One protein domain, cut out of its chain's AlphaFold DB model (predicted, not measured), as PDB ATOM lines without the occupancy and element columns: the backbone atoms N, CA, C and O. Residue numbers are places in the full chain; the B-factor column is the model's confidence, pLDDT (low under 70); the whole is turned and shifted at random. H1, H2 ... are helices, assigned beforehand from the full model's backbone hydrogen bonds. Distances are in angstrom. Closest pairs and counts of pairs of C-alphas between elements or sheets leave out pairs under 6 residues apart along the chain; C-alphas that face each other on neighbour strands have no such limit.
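This is residues 121 to 137 and 145 to 202 of the 320 residues of an uncharacterized protein of Nitrospirales bacterium (UniProt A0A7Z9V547). Two pairs of helices, H2 beside H4 and H3 beside H6, are set against each other where H3 packs at a steep angle on part of H4; H3 and H4 lie nearest the middle. The short H1 sits near H2 at the rim, and H5 lies far out too, between H4 and H6 along the chain, with residues 183 to 188 sticking out where the chain turns from H5 into H6. The printed part has 75 residues with six named helices, H1 to H6 in that order, and no named strand: the class is all helix. The whole is compact, with a radius of gyration of the C-alphas of 12.2 A, and rounded, spanning 32 by 28 by 20 A.

Start at H1, residues 121 to 124, which is close to but not clearly touching H2, residues 127 to 135; their closest C-alphas are those of Phe 122 and Arg 130, 6.0 A apart. Look next from H2 to H4, residues 162 to 173: they touch, closest at the C-alphas of Leu 134 and Tyr 172, 4.7 A, and run the same way at a shallow tilt of 29 degrees. H3, residues 145 to 151, touches H4 at residues 165 to 169 of H4 alone, opposite ways at a steep tilt of 62 degrees; the closest C-alphas are those of Leu 150 and Arg 165, 6.6 A. H3 also touches H6, residues 187 to 198, the same way at a shallow tilt of 27 degrees, closest at the C-alphas of Glu 148 and Ile 193, 6.0 A. The helix packing is mostly aligned, but only just, with 2 of 3 touching pairs at a shallow tilt. H5, residues 176 to 185, is close to but not clearly touching H6, with the C-alphas of Gly 183 and Phe 190 closest at 7.9 A. H2 and H3 are apart, and so are H4 and H6. In H2, H3 and H4 every O i to N i+4 pair is within hydrogen-bond range, against 5 of 6 in H5 and 6 of 8 in H6; H1 is too short for such a pair, and its 1 O i to N i+3 pair is not within range.

Find C-alpha 121 at (226.524, 246.200, 235.900), where H1 begins. H2 then runs 12.7 A from its first to its last C-alpha, and H3 9.9 A. H4 begins at C-alpha 162, (238.664, 258.174, 224.992), and runs 16.4 A. H5 runs 14.7 A, and H6 runs 17.2 A to C-alpha 198 at (249.893, 249.300, 218.785).

The C-alphas farthest apart are those of Thr 126 and Glu 184, 31.7 A. Residues 138 to 144 are not printed, and C-alphas 137 and 145 stand 17.3 A apart across the cut. Of the links that are printed whole, H3 to H4 is short and the others are tight. The mean pLDDT of the printed part is 90.9; look at residues 182 to 187 for the values under 70.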
ATOM      1  N   PHE A 121     225.973 245.465 234.760       87.75
ATOM      2  CA  PHE A 121     226.524 246.200 235.900       87.75
ATOM      3  C   PHE A 121     227.440 247.348 235.483       87.75
ATOM      4  O   PHE A 121     227.425 248.393 236.127       87.75
ATOM      5  N   PHE A 122     228.236 247.161 234.432       93.19
ATOM      6  CA  PHE A 122     229.086 248.216 233.893       93.19
ATOM      7  C   PHE A 122     228.251 249.363 233.305       93.19
ATOM      8  O   PHE A 122     228.531 250.529 233.581       93.19
ATOM      9  N   GLU A 123     227.209 249.042 232.537       93.19
ATOM     10  CA  GLU A 123     226.312 250.021 231.910       93.19
ATOM     11  C   GLU A 123     225.558 250.856 232.955       93.19
ATOM     12  O   GLU A 123     225.544 252.082 232.855       93.19
ATOM     13  N   GLU A 124     225.023 250.218 234.001       92.69
ATOM     14  CA  GLU A 124     224.292 250.877 235.096       92.69
ATOM     15  C   GLU A 124     225.196 251.688 236.047       92.69
ATOM     16  O   GLU A 124     224.715 252.560 236.773       92.69
ATOM     17  N   ALA A 125     226.501 251.403 236.074       94.94
ATOM     18  CA  ALA A 125     227.450 252.024 236.991       94.94
ATOM     19  C   ALA A 125     227.873 253.435 236.555       94.94
ATOM     20  O   ALA A 125     228.105 253.719 235.377       94.94
ATOM     21  N   THR A 126     228.089 254.308 237.541       96.56
ATOM     22  CA  THR A 126     228.800 255.577 237.329       96.56
ATOM     23  C   THR A 126     230.260 255.330 236.935       96.56
ATOM     24  O   THR A 126     230.821 254.271 237.213       96.56
ATOM     25  N   HIS A 127     230.932 256.319 236.336       97.69
ATOM     26  CA  HIS A 127     232.343 256.174 235.943       97.69
ATOM     27  C   HIS A 127     233.257 255.764 237.111       97.69
ATOM     28  O   HIS A 127     234.074 254.857 236.979       97.69
ATOM     29  N   LEU A 128     233.061 256.357 238.292       98.12
ATOM     30  CA  LEU A 128     233.836 256.012 239.486       98.12
ATOM     31  C   LEU A 128     233.610 254.556 239.926       98.12
ATOM     32  O   LEU A 128     234.556 253.862 240.296       98.12
ATOM     33  N   GLU A 129     232.376 254.065 239.833       97.44
ATOM     34  CA  GLU A 129     232.055 252.659 240.082       97.44
ATOM     35  C   GLU A 129     232.663 251.726 239.030       97.44
ATOM     36  O   GLU A 129     233.146 250.655 239.392       97.44
ATOM     37  N   ARG A 130     232.702 252.127 237.750       97.19
ATOM     38  CA  ARG A 130     233.366 251.368 236.674       97.19
ATOM     39  C   ARG A 130     234.870 251.221 236.925       97.19
ATOM     40  O   ARG A 130     235.413 250.136 236.717       97.19
ATOM     41  N   LEU A 131     235.531 252.261 237.444       97.75
ATOM     42  CA  LEU A 131     236.929 252.169 237.890       97.75
ATOM     43  C   LEU A 131     237.086 251.136 239.013       97.75
ATOM     44  O   LEU A 131     238.007 250.320 238.972       97.75
ATOM     45  N   GLY A 132     236.169 251.136 239.985       96.25
ATOM     46  CA  GLY A 132     236.157 250.139 241.054       96.25
ATOM     47  C   GLY A 132     235.921 248.711 240.544       96.25
ATOM     48  O   GLY A 132     236.613 247.783 240.958       96.25
ATOM     49  N   LEU A 133     235.009 248.534 239.580       94.62
ATOM     50  CA  LEU A 133     234.740 247.241 238.939       94.62
ATOM     51  C   LEU A 133     235.997 246.657 238.283       94.62
ATOM     52  O   LEU A 133     236.300 245.485 238.482       94.62
ATOM     53  N   LEU A 134     236.751 247.463 237.530       95.00
ATOM     54  CA  LEU A 134     237.945 246.987 236.818       95.00
ATOM     55  C   LEU A 134     239.136 246.697 237.740       95.00
ATOM     56  O   LEU A 134     239.983 245.864 237.417       95.00
ATOM     57  N   ARG A 135     239.172 247.324 238.920       95.06
ATOM     58  CA  ARG A 135     240.142 247.027 239.986       95.06
ATOM     59  C   ARG A 135     239.809 245.768 240.781       95.06
ATOM     60  O   ARG A 135     240.638 245.318 241.570       95.06
ATOM     61  N   ASN A 136     238.612 245.211 240.609       93.31
ATOM     62  CA  ASN A 136     238.149 244.107 241.428       93.31
ATOM     63  C   ASN A 136     238.929 242.811 241.133       93.31
ATOM     64  O   ASN A 136     238.841 242.275 240.026       93.31
ATOM     65  N   PRO A 137     239.619 242.218 242.119       89.88
ATOM     66  CA  PRO A 137     240.451 241.036 241.902       89.88
ATOM     67  C   PRO A 137     239.679 239.742 241.600       89.88
ATOM     68  O   PRO A 137     240.302 238.703 241.384       89.88
ATOM     69  N   ARG A 145     236.329 239.200 226.380       88.62
ATOM     70  CA  ARG A 145     235.780 239.993 225.256       88.62
ATOM     71  C   ARG A 145     235.435 241.435 225.623       88.62
ATOM     72  O   ARG A 145     235.493 242.320 224.776       88.62
ATOM     73  N   PHE A 146     235.002 241.673 226.859       92.19
ATOM     74  CA  PHE A 146     234.733 243.028 227.330       92.19
ATOM     75  C   PHE A 146     236.042 243.811 227.479       92.19
ATOM     76  O   PHE A 146     236.110 244.970 227.078       92.19
ATOM     77  N   ILE A 147     237.083 243.178 228.025       93.25
ATOM     78  CA  ILE A 147     238.398 243.797 228.184       93.25
ATOM     79  C   ILE A 147     239.029 244.069 226.817       93.25
ATOM     80  O   ILE A 147     239.491 245.179 226.596       93.25
ATOM     81  N   GLU A 148     238.959 243.148 225.857       94.25
ATOM     82  CA  GLU A 148     239.383 243.418 224.474       94.25
ATOM     83  C   GLU A 148     238.699 244.668 223.907       94.25
ATOM     84  O   GLU A 148     239.378 245.587 223.454       94.25
ATOM     85  N   LYS A 149     237.365 244.763 224.029       95.56
ATOM     86  CA  LYS A 149     236.614 245.956 223.609       95.56
ATOM     87  C   LYS A 149     237.068 247.212 224.319       95.56
ATOM     88  O   LYS A 149     237.168 248.247 223.677       95.56
ATOM     89  N   LEU A 150     237.359 247.143 225.619       96.50
ATOM     90  CA  LEU A 150     237.876 248.275 226.385       96.50
ATOM     91  C   LEU A 150     239.219 248.769 225.819       96.50
ATOM     92  O   LEU A 150     239.443 249.979 225.748       96.50
ATOM     93  N   PHE A 151     240.072 247.850 225.371       97.19
ATOM     94  CA  PHE A 151     241.371 248.143 224.772       97.19
ATOM     95  C   PHE A 151     241.317 248.471 223.274       97.19
ATOM     96  O   PHE A 151     242.332 248.909 222.738       97.19
ATOM     97  N   ASP A 152     240.188 248.314 222.587       97.56
ATOM     98  CA  ASP A 152     240.053 248.708 221.183       97.56
ATOM     99  C   ASP A 152     239.774 250.221 221.083       97.56
ATOM    100  O   ASP A 152     238.740 250.682 221.580       97.56
ATOM    101  N   PRO A 153     240.677 251.028 220.486       97.00
ATOM    102  CA  PRO A 153     240.467 252.472 220.365       97.00
ATOM    103  C   PRO A 153     239.325 252.826 219.402       97.00
ATOM    104  O   PRO A 153     238.825 253.949 219.456       97.00
ATOM    105  N   ASP A 154     238.922 251.890 218.537       96.94
ATOM    106  CA  ASP A 154     237.863 252.087 217.547       96.94
ATOM    107  C   ASP A 154     236.495 251.570 218.034       96.94
ATOM    108  O   ASP A 154     235.478 251.790 217.369       96.94
ATOM    109  N   ASP A 155     236.440 250.892 219.188       96.88
ATOM    110  CA  ASP A 155     235.185 250.387 219.744       96.88
ATOM    111  C   ASP A 155     234.294 251.543 220.222       96.88
ATOM    112  O   ASP A 155     234.714 252.443 220.957       96.88
ATOM    113  N   SER A 156     233.023 251.492 219.830       95.19
ATOM    114  CA  SER A 156     232.000 252.457 220.242       95.19
ATOM    115  C   SER A 156     230.864 251.822 221.043       95.19
ATOM    116  O   SER A 156     229.912 252.515 221.391       95.19
ATOM    117  N   GLU A 157     230.911 250.515 221.313       94.88
ATOM    118  CA  GLU A 157     229.813 249.801 221.975       94.88
ATOM    119  C   GLU A 157     229.712 250.103 223.472       94.88
ATOM    120  O   GLU A 157     228.640 249.952 224.054       94.88
ATOM    121  N   LEU A 158     230.819 250.504 224.102       92.62
ATOM    122  CA  LEU A 158     230.864 250.807 225.535       92.62
ATOM    123  C   LEU A 158     230.319 252.198 225.895       92.62
ATOM    124  O   LEU A 158     230.217 252.507 227.081       92.62
ATOM    125  N   GLU A 159     229.997 253.033 224.898       94.69
ATOM    126  CA  GLU A 159     229.465 254.396 225.076       94.69
ATOM    127  C   GLU A 159     230.305 255.269 226.039       94.69
ATOM    128  O   GLU A 159     229.781 256.079 226.803       94.69
ATOM    129  N   ILE A 160     231.631 255.099 226.007       96.56
ATOM    130  CA  ILE A 160     232.605 255.880 226.781       96.56
ATOM    131  C   ILE A 160     233.491 256.703 225.852       96.56
ATOM    132  O   ILE A 160     233.816 256.277 224.741       96.56
ATOM    133  N   ASP A 161     233.914 257.876 226.317       96.75
ATOM    134  CA  ASP A 161     234.903 258.669 225.593       96.75
ATOM    135  C   ASP A 161     236.331 258.118 225.769       96.75
ATOM    136  O   ASP A 161     236.608 257.262 226.614       96.75
ATOM    137  N   MET A 162     237.269 258.623 224.963       96.44
ATOM    138  CA  MET A 162     238.664 258.174 224.992       96.44
ATOM    139  C   MET A 162     239.376 258.451 226.321       96.44
ATOM    140  O   MET A 162     240.220 257.657 226.732       96.44
ATOM    141  N   GLY A 163     239.053 259.546 227.012       97.12
ATOM    142  CA  GLY A 163     239.629 259.857 228.321       97.12
ATOM    143  C   GLY A 163     239.174 258.855 229.379       97.12
ATOM    144  O   GLY A 163     240.003 258.261 230.068       97.12
ATOM    145  N   GLN A 164     237.869 258.586 229.438       97.56
ATOM    146  CA  GLN A 164     237.298 257.559 230.309       97.56
ATOM    147  C   GLN A 164     237.875 256.174 230.006       97.56
ATOM    148  O   GLN A 164     238.236 255.443 230.928       97.56
ATOM    149  N   ARG A 165     238.011 255.827 228.721       98.06
ATOM    150  CA  ARG A 165     238.602 254.560 228.273       98.06
ATOM    151  C   ARG A 165     240.034 254.391 228.785       98.06
ATOM    152  O   ARG A 165     240.361 253.333 229.315       98.06
ATOM    153  N   VAL A 166     240.858 255.440 228.718       97.81
ATOM    154  CA  VAL A 166     242.217 255.437 229.291       97.81
ATOM    155  C   VAL A 166     242.184 255.198 230.799       97.81
ATOM    156  O   VAL A 166     242.908 254.334 231.290       97.81
ATOM    157  N   GLU A 167     241.346 255.917 231.547       98.19
ATOM    158  CA  GLU A 167     241.256 255.749 233.004       98.19
ATOM    159  C   GLU A 167     240.825 254.331 233.404       98.19
ATOM    160  O   GLU A 167     241.376 253.752 234.341       98.19
ATOM    161  N   LEU A 168     239.882 253.752 232.662       98.00
ATOM    162  CA  LEU A 168     239.394 252.390 232.860       98.00
ATOM    163  C   LEU A 168     240.469 251.343 232.547       98.00
ATOM    164  O   LEU A 168     240.670 250.426 233.345       98.00
ATOM    165  N   ILE A 169     241.216 251.506 231.450       96.88
ATOM    166  CA  ILE A 169     242.377 250.660 231.138       96.88
ATOM    167  C   ILE A 169     243.396 250.726 232.277       96.88
ATOM    168  O   ILE A 169     243.829 249.692 232.778       96.88
ATOM    169  N   LEU A 170     243.750 251.927 232.742       96.56
ATOM    170  CA  LEU A 170     244.699 252.089 233.843       96.56
ATOM    171  C   LEU A 170     244.185 251.453 235.141       96.56
ATOM    172  O   LEU A 170     244.959 250.824 235.858       96.56
ATOM    173  N   ALA A 171     242.887 251.566 235.434       96.62
ATOM    174  CA  ALA A 171     242.266 250.900 236.574       96.62
ATOM    175  C   ALA A 171     242.378 249.369 236.470       96.62
ATOM    176  O   ALA A 171     242.813 248.734 237.433       96.62
ATOM    177  N   TYR A 172     242.086 248.791 235.302       95.19
ATOM    178  CA  TYR A 172     242.280 247.361 235.043       95.19
ATOM    179  C   TYR A 172     243.744 246.936 235.233       95.19
ATOM    180  O   TYR A 172     244.015 245.934 235.887       95.19
ATOM    181  N   LEU A 173     244.706 247.734 234.760       93.69
ATOM    182  CA  LEU A 173     246.135 247.417 234.893       93.69
ATOM    183  C   LEU A 173     246.640 247.408 236.347       93.69
ATOM    184  O   LEU A 173     247.669 246.799 236.630       93.69
ATOM    185  N   THR A 174     245.928 248.038 237.289       93.88
ATOM    186  CA  THR A 174     246.251 247.929 238.727       93.88
ATOM    187  C   THR A 174     245.769 246.622 239.365       93.88
ATOM    188  O   THR A 174     246.168 246.292 240.482       93.88
ATOM    189  N   ASN A 175     244.948 245.848 238.656       90.50
ATOM    190  CA  ASN A 175     244.422 244.569 239.105       90.50
ATOM    191  C   ASN A 175     245.407 243.429 238.811       90.50
ATOM    192  O   ASN A 175     245.185 242.569 237.956       90.50
ATOM    193  N   THR A 176     246.522 243.418 239.542       85.88
ATOM    194  CA  THR A 176     247.603 242.439 239.344       85.88
ATOM    195  C   THR A 176     247.116 240.999 239.456       85.88
ATOM    196  O   THR A 176     247.584 240.135 238.725       85.88
ATOM    197  N   LYS A 177     246.139 240.728 240.329       85.06
ATOM    198  CA  LYS A 177     245.593 239.383 240.503       85.06
ATOM    199  C   LYS A 177     244.847 238.893 239.264       85.06
ATOM    200  O   LYS A 177     245.056 237.745 238.887       85.06
ATOM    201  N   ALA A 178     244.030 239.735 238.626       79.50
ATOM    202  CA  ALA A 178     243.414 239.377 237.350       79.50
ATOM    203  C   ALA A 178     244.504 239.109 236.301       79.50
ATOM    204  O   ALA A 178     244.536 238.039 235.704       79.50
ATOM    205  N   ILE A 179     245.471 240.018 236.158       84.38
ATOM    206  CA  ILE A 179     246.543 239.891 235.157       84.38
ATOM    207  C   ILE A 179     247.356 238.602 235.346       84.38
ATOM    208  O   ILE A 179     247.592 237.884 234.378       84.38
ATOM    209  N   HIS A 180     247.751 238.273 236.580       79.56
ATOM    210  CA  HIS A 180     248.523 237.064 236.875       79.56
ATOM    211  C   HIS A 180     247.712 235.784 236.670       79.56
ATOM    212  O   HIS A 180     248.198 234.865 236.015       79.56
ATOM    213  N   LEU A 181     246.475 235.732 237.177       71.00
ATOM    214  CA  LEU A 181     245.619 234.558 237.004       71.00
ATOM    215  C   LEU A 181     245.328 234.291 235.522       71.00
ATOM    216  O   LEU A 181     245.301 233.135 235.126       71.00
ATOM    217  N   TYR A 182     245.153 235.317 234.685       65.38
ATOM    218  CA  TYR A 182     244.923 235.111 233.248       65.38
ATOM    219  C   TYR A 182     246.204 234.840 232.465       65.38
ATOM    220  O   TYR A 182     246.193 234.023 231.544       65.38
ATOM    221  N   GLY A 183     247.320 235.455 232.855       60.53
ATOM    222  CA  GLY A 183     248.602 235.282 232.177       60.53
ATOM    223  C   GLY A 183     249.106 233.839 232.189       60.53
ATOM    224  O   GLY A 183     249.740 233.411 231.231       60.53
ATOM    225  N   GLU A 184     248.796 233.067 233.232       61.25
ATOM    226  CA  GLU A 184     249.232 231.669 233.333       61.25
ATOM    227  C   GLU A 184     248.406 230.701 232.474       61.25
ATOM    228  O   GLU A 184     248.940 229.685 232.026       61.25
ATOM    229  N   PHE A 185     247.135 231.015 232.195       58.59
ATOM    230  CA  PHE A 185     246.214 230.080 231.538       58.59
ATOM    231  C   PHE A 185     245.760 230.516 230.137       58.59
ATOM    232  O   PHE A 185     245.361 229.656 229.350       58.59
ATOM    233  N   ILE A 186     245.812 231.812 229.794       63.22
ATOM    234  CA  ILE A 186     245.167 232.356 228.586       63.22
ATOM    235  C   ILE A 186     246.006 233.473 227.927       63.22
ATOM    236  O   ILE A 186     245.557 234.599 227.741       63.22
ATOM    237  N   TYR A 187     247.233 233.159 227.487       65.56
ATOM    238  CA  TYR A 187     248.065 234.098 226.702       65.56
ATOM    239  C   TYR A 187     247.377 234.641 225.436       65.56
ATOM    240  O   TYR A 187     247.746 235.710 224.951       65.56
ATOM    241  N   ALA A 188     246.399 233.909 224.895       72.19
ATOM    242  CA  ALA A 188     245.692 234.274 223.672       72.19
ATOM    243  C   ALA A 188     244.872 235.569 223.805       72.19
ATOM    244  O   ALA A 188     244.728 236.283 222.821       72.19
ATOM    245  N   GLU A 189     244.374 235.904 225.000       77.56
ATOM    246  CA  GLU A 189     243.585 237.131 225.206       77.56
ATOM    247  C   GLU A 189     244.479 238.381 225.201       77.56
ATOM    248  O   GLU A 189     244.135 239.414 224.627       77.56
ATOM    249  N   PHE A 190     245.682 238.292 225.778       89.81
ATOM    250  CA  PHE A 190     246.606 239.429 225.787       89.81
ATOM    251  C   PHE A 190     247.330 239.650 224.458       89.81
ATOM    252  O   PHE A 190     247.795 240.761 224.203       89.81
ATOM    253  N   ASP A 191     247.401 238.623 223.609       92.75
ATOM    254  CA  ASP A 191     247.905 238.735 222.241       92.75
ATOM    255  C   ASP A 191     247.151 239.825 221.464       92.75
ATOM    256  O   ASP A 191     247.755 240.756 220.922       92.75
ATOM    257  N   GLU A 192     245.817 239.771 221.494       94.50
ATOM    258  CA  GLU A 192     244.995 240.765 220.814       94.50
ATOM    259  C   GLU A 192     245.132 242.144 221.459       94.50
ATOM    260  O   GLU A 192     245.363 243.128 220.758       94.50
ATOM    261  N   ILE A 193     245.127 242.230 222.791       95.44
ATOM    262  CA  ILE A 193     245.324 243.504 223.499       95.44
ATOM    263  C   ILE A 193     246.649 244.178 223.103       95.44
ATOM    264  O   ILE A 193     246.686 245.393 222.884       95.44
ATOM    265  N   TRP A 194     247.733 243.418 222.944       96.19
ATOM    266  CA  TRP A 194     249.011 243.952 222.472       96.19
ATOM    267  C   TRP A 194     248.914 244.550 221.062       96.19
ATOM    268  O   TRP A 194     249.459 245.638 220.813       96.19
ATOM    269  N   ARG A 195     248.192 243.887 220.149       96.69
ATOM    270  CA  ARG A 195     247.927 244.410 218.799       96.69
ATOM    271  C   ARG A 195     247.060 245.661 218.846       96.69
ATOM    272  O   ARG A 195     247.406 246.646 218.190       96.69
ATOM    273  N   LEU A 196     246.003 245.672 219.656       97.12
ATOM    274  CA  LEU A 196     245.134 246.832 219.855       97.12
ATOM    275  C   LEU A 196     245.934 248.052 220.323       97.12
ATOM    276  O   LEU A 196     245.873 249.102 219.683       97.12
ATOM    277  N   ILE A 197     246.779 247.903 221.349       96.94
ATOM    278  CA  ILE A 197     247.624 248.992 221.871       96.94
ATOM    279  C   ILE A 197     248.572 249.572 220.822       96.94
ATOM    280  O   ILE A 197     248.843 250.774 220.838       96.94
ATOM    281  N   SER A 198     249.036 248.776 219.855       95.12
ATOM    282  CA  SER A 198     249.893 249.300 218.785       95.12
ATOM    283  C   SER A 198     249.194 250.365 217.919       95.12
ATOM    284  O   SER A 198     249.871 251.250 217.381       95.12
ATOM    285  N   ARG A 199     247.852 250.315 217.847       95.69
ATOM    286  CA  ARG A 199     246.981 251.224 217.083       95.69
ATOM    287  C   ARG A 199     246.560 252.472 217.867       95.69
ATOM    288  O   ARG A 199     246.037 253.404 217.264       95.69
ATOM    289  N   TRP A 200     246.794 252.519 219.182       96.31
ATOM    290  CA  TRP A 200     246.340 253.633 220.016       96.31
ATOM    291  C   TRP A 200     247.009 254.970 219.666       96.31
ATOM    292  O   TRP A 200     248.216 255.000 219.376       96.31
ATOM    293  N   PRO A 201     246.269 256.095 219.778       94.81
ATOM    294  CA  PRO A 201     246.845 257.426 219.652       94.81
ATOM    295  C   PRO A 201     247.946 257.661 220.694       94.81
ATOM    296  O   PRO A 201     247.825 257.315 221.874       94.81
ATOM    297  N   LYS A 202     249.055 258.251 220.250       91.88
ATOM    298  CA  LYS A 202     250.303 258.345 221.026       91.88
ATOM    299  C   LYS A 202     250.211 259.307 222.201       91.88
ATOM    300  O   LYS A 202     250.925 259.152 223.189       91.88
TER     301      LYS A 202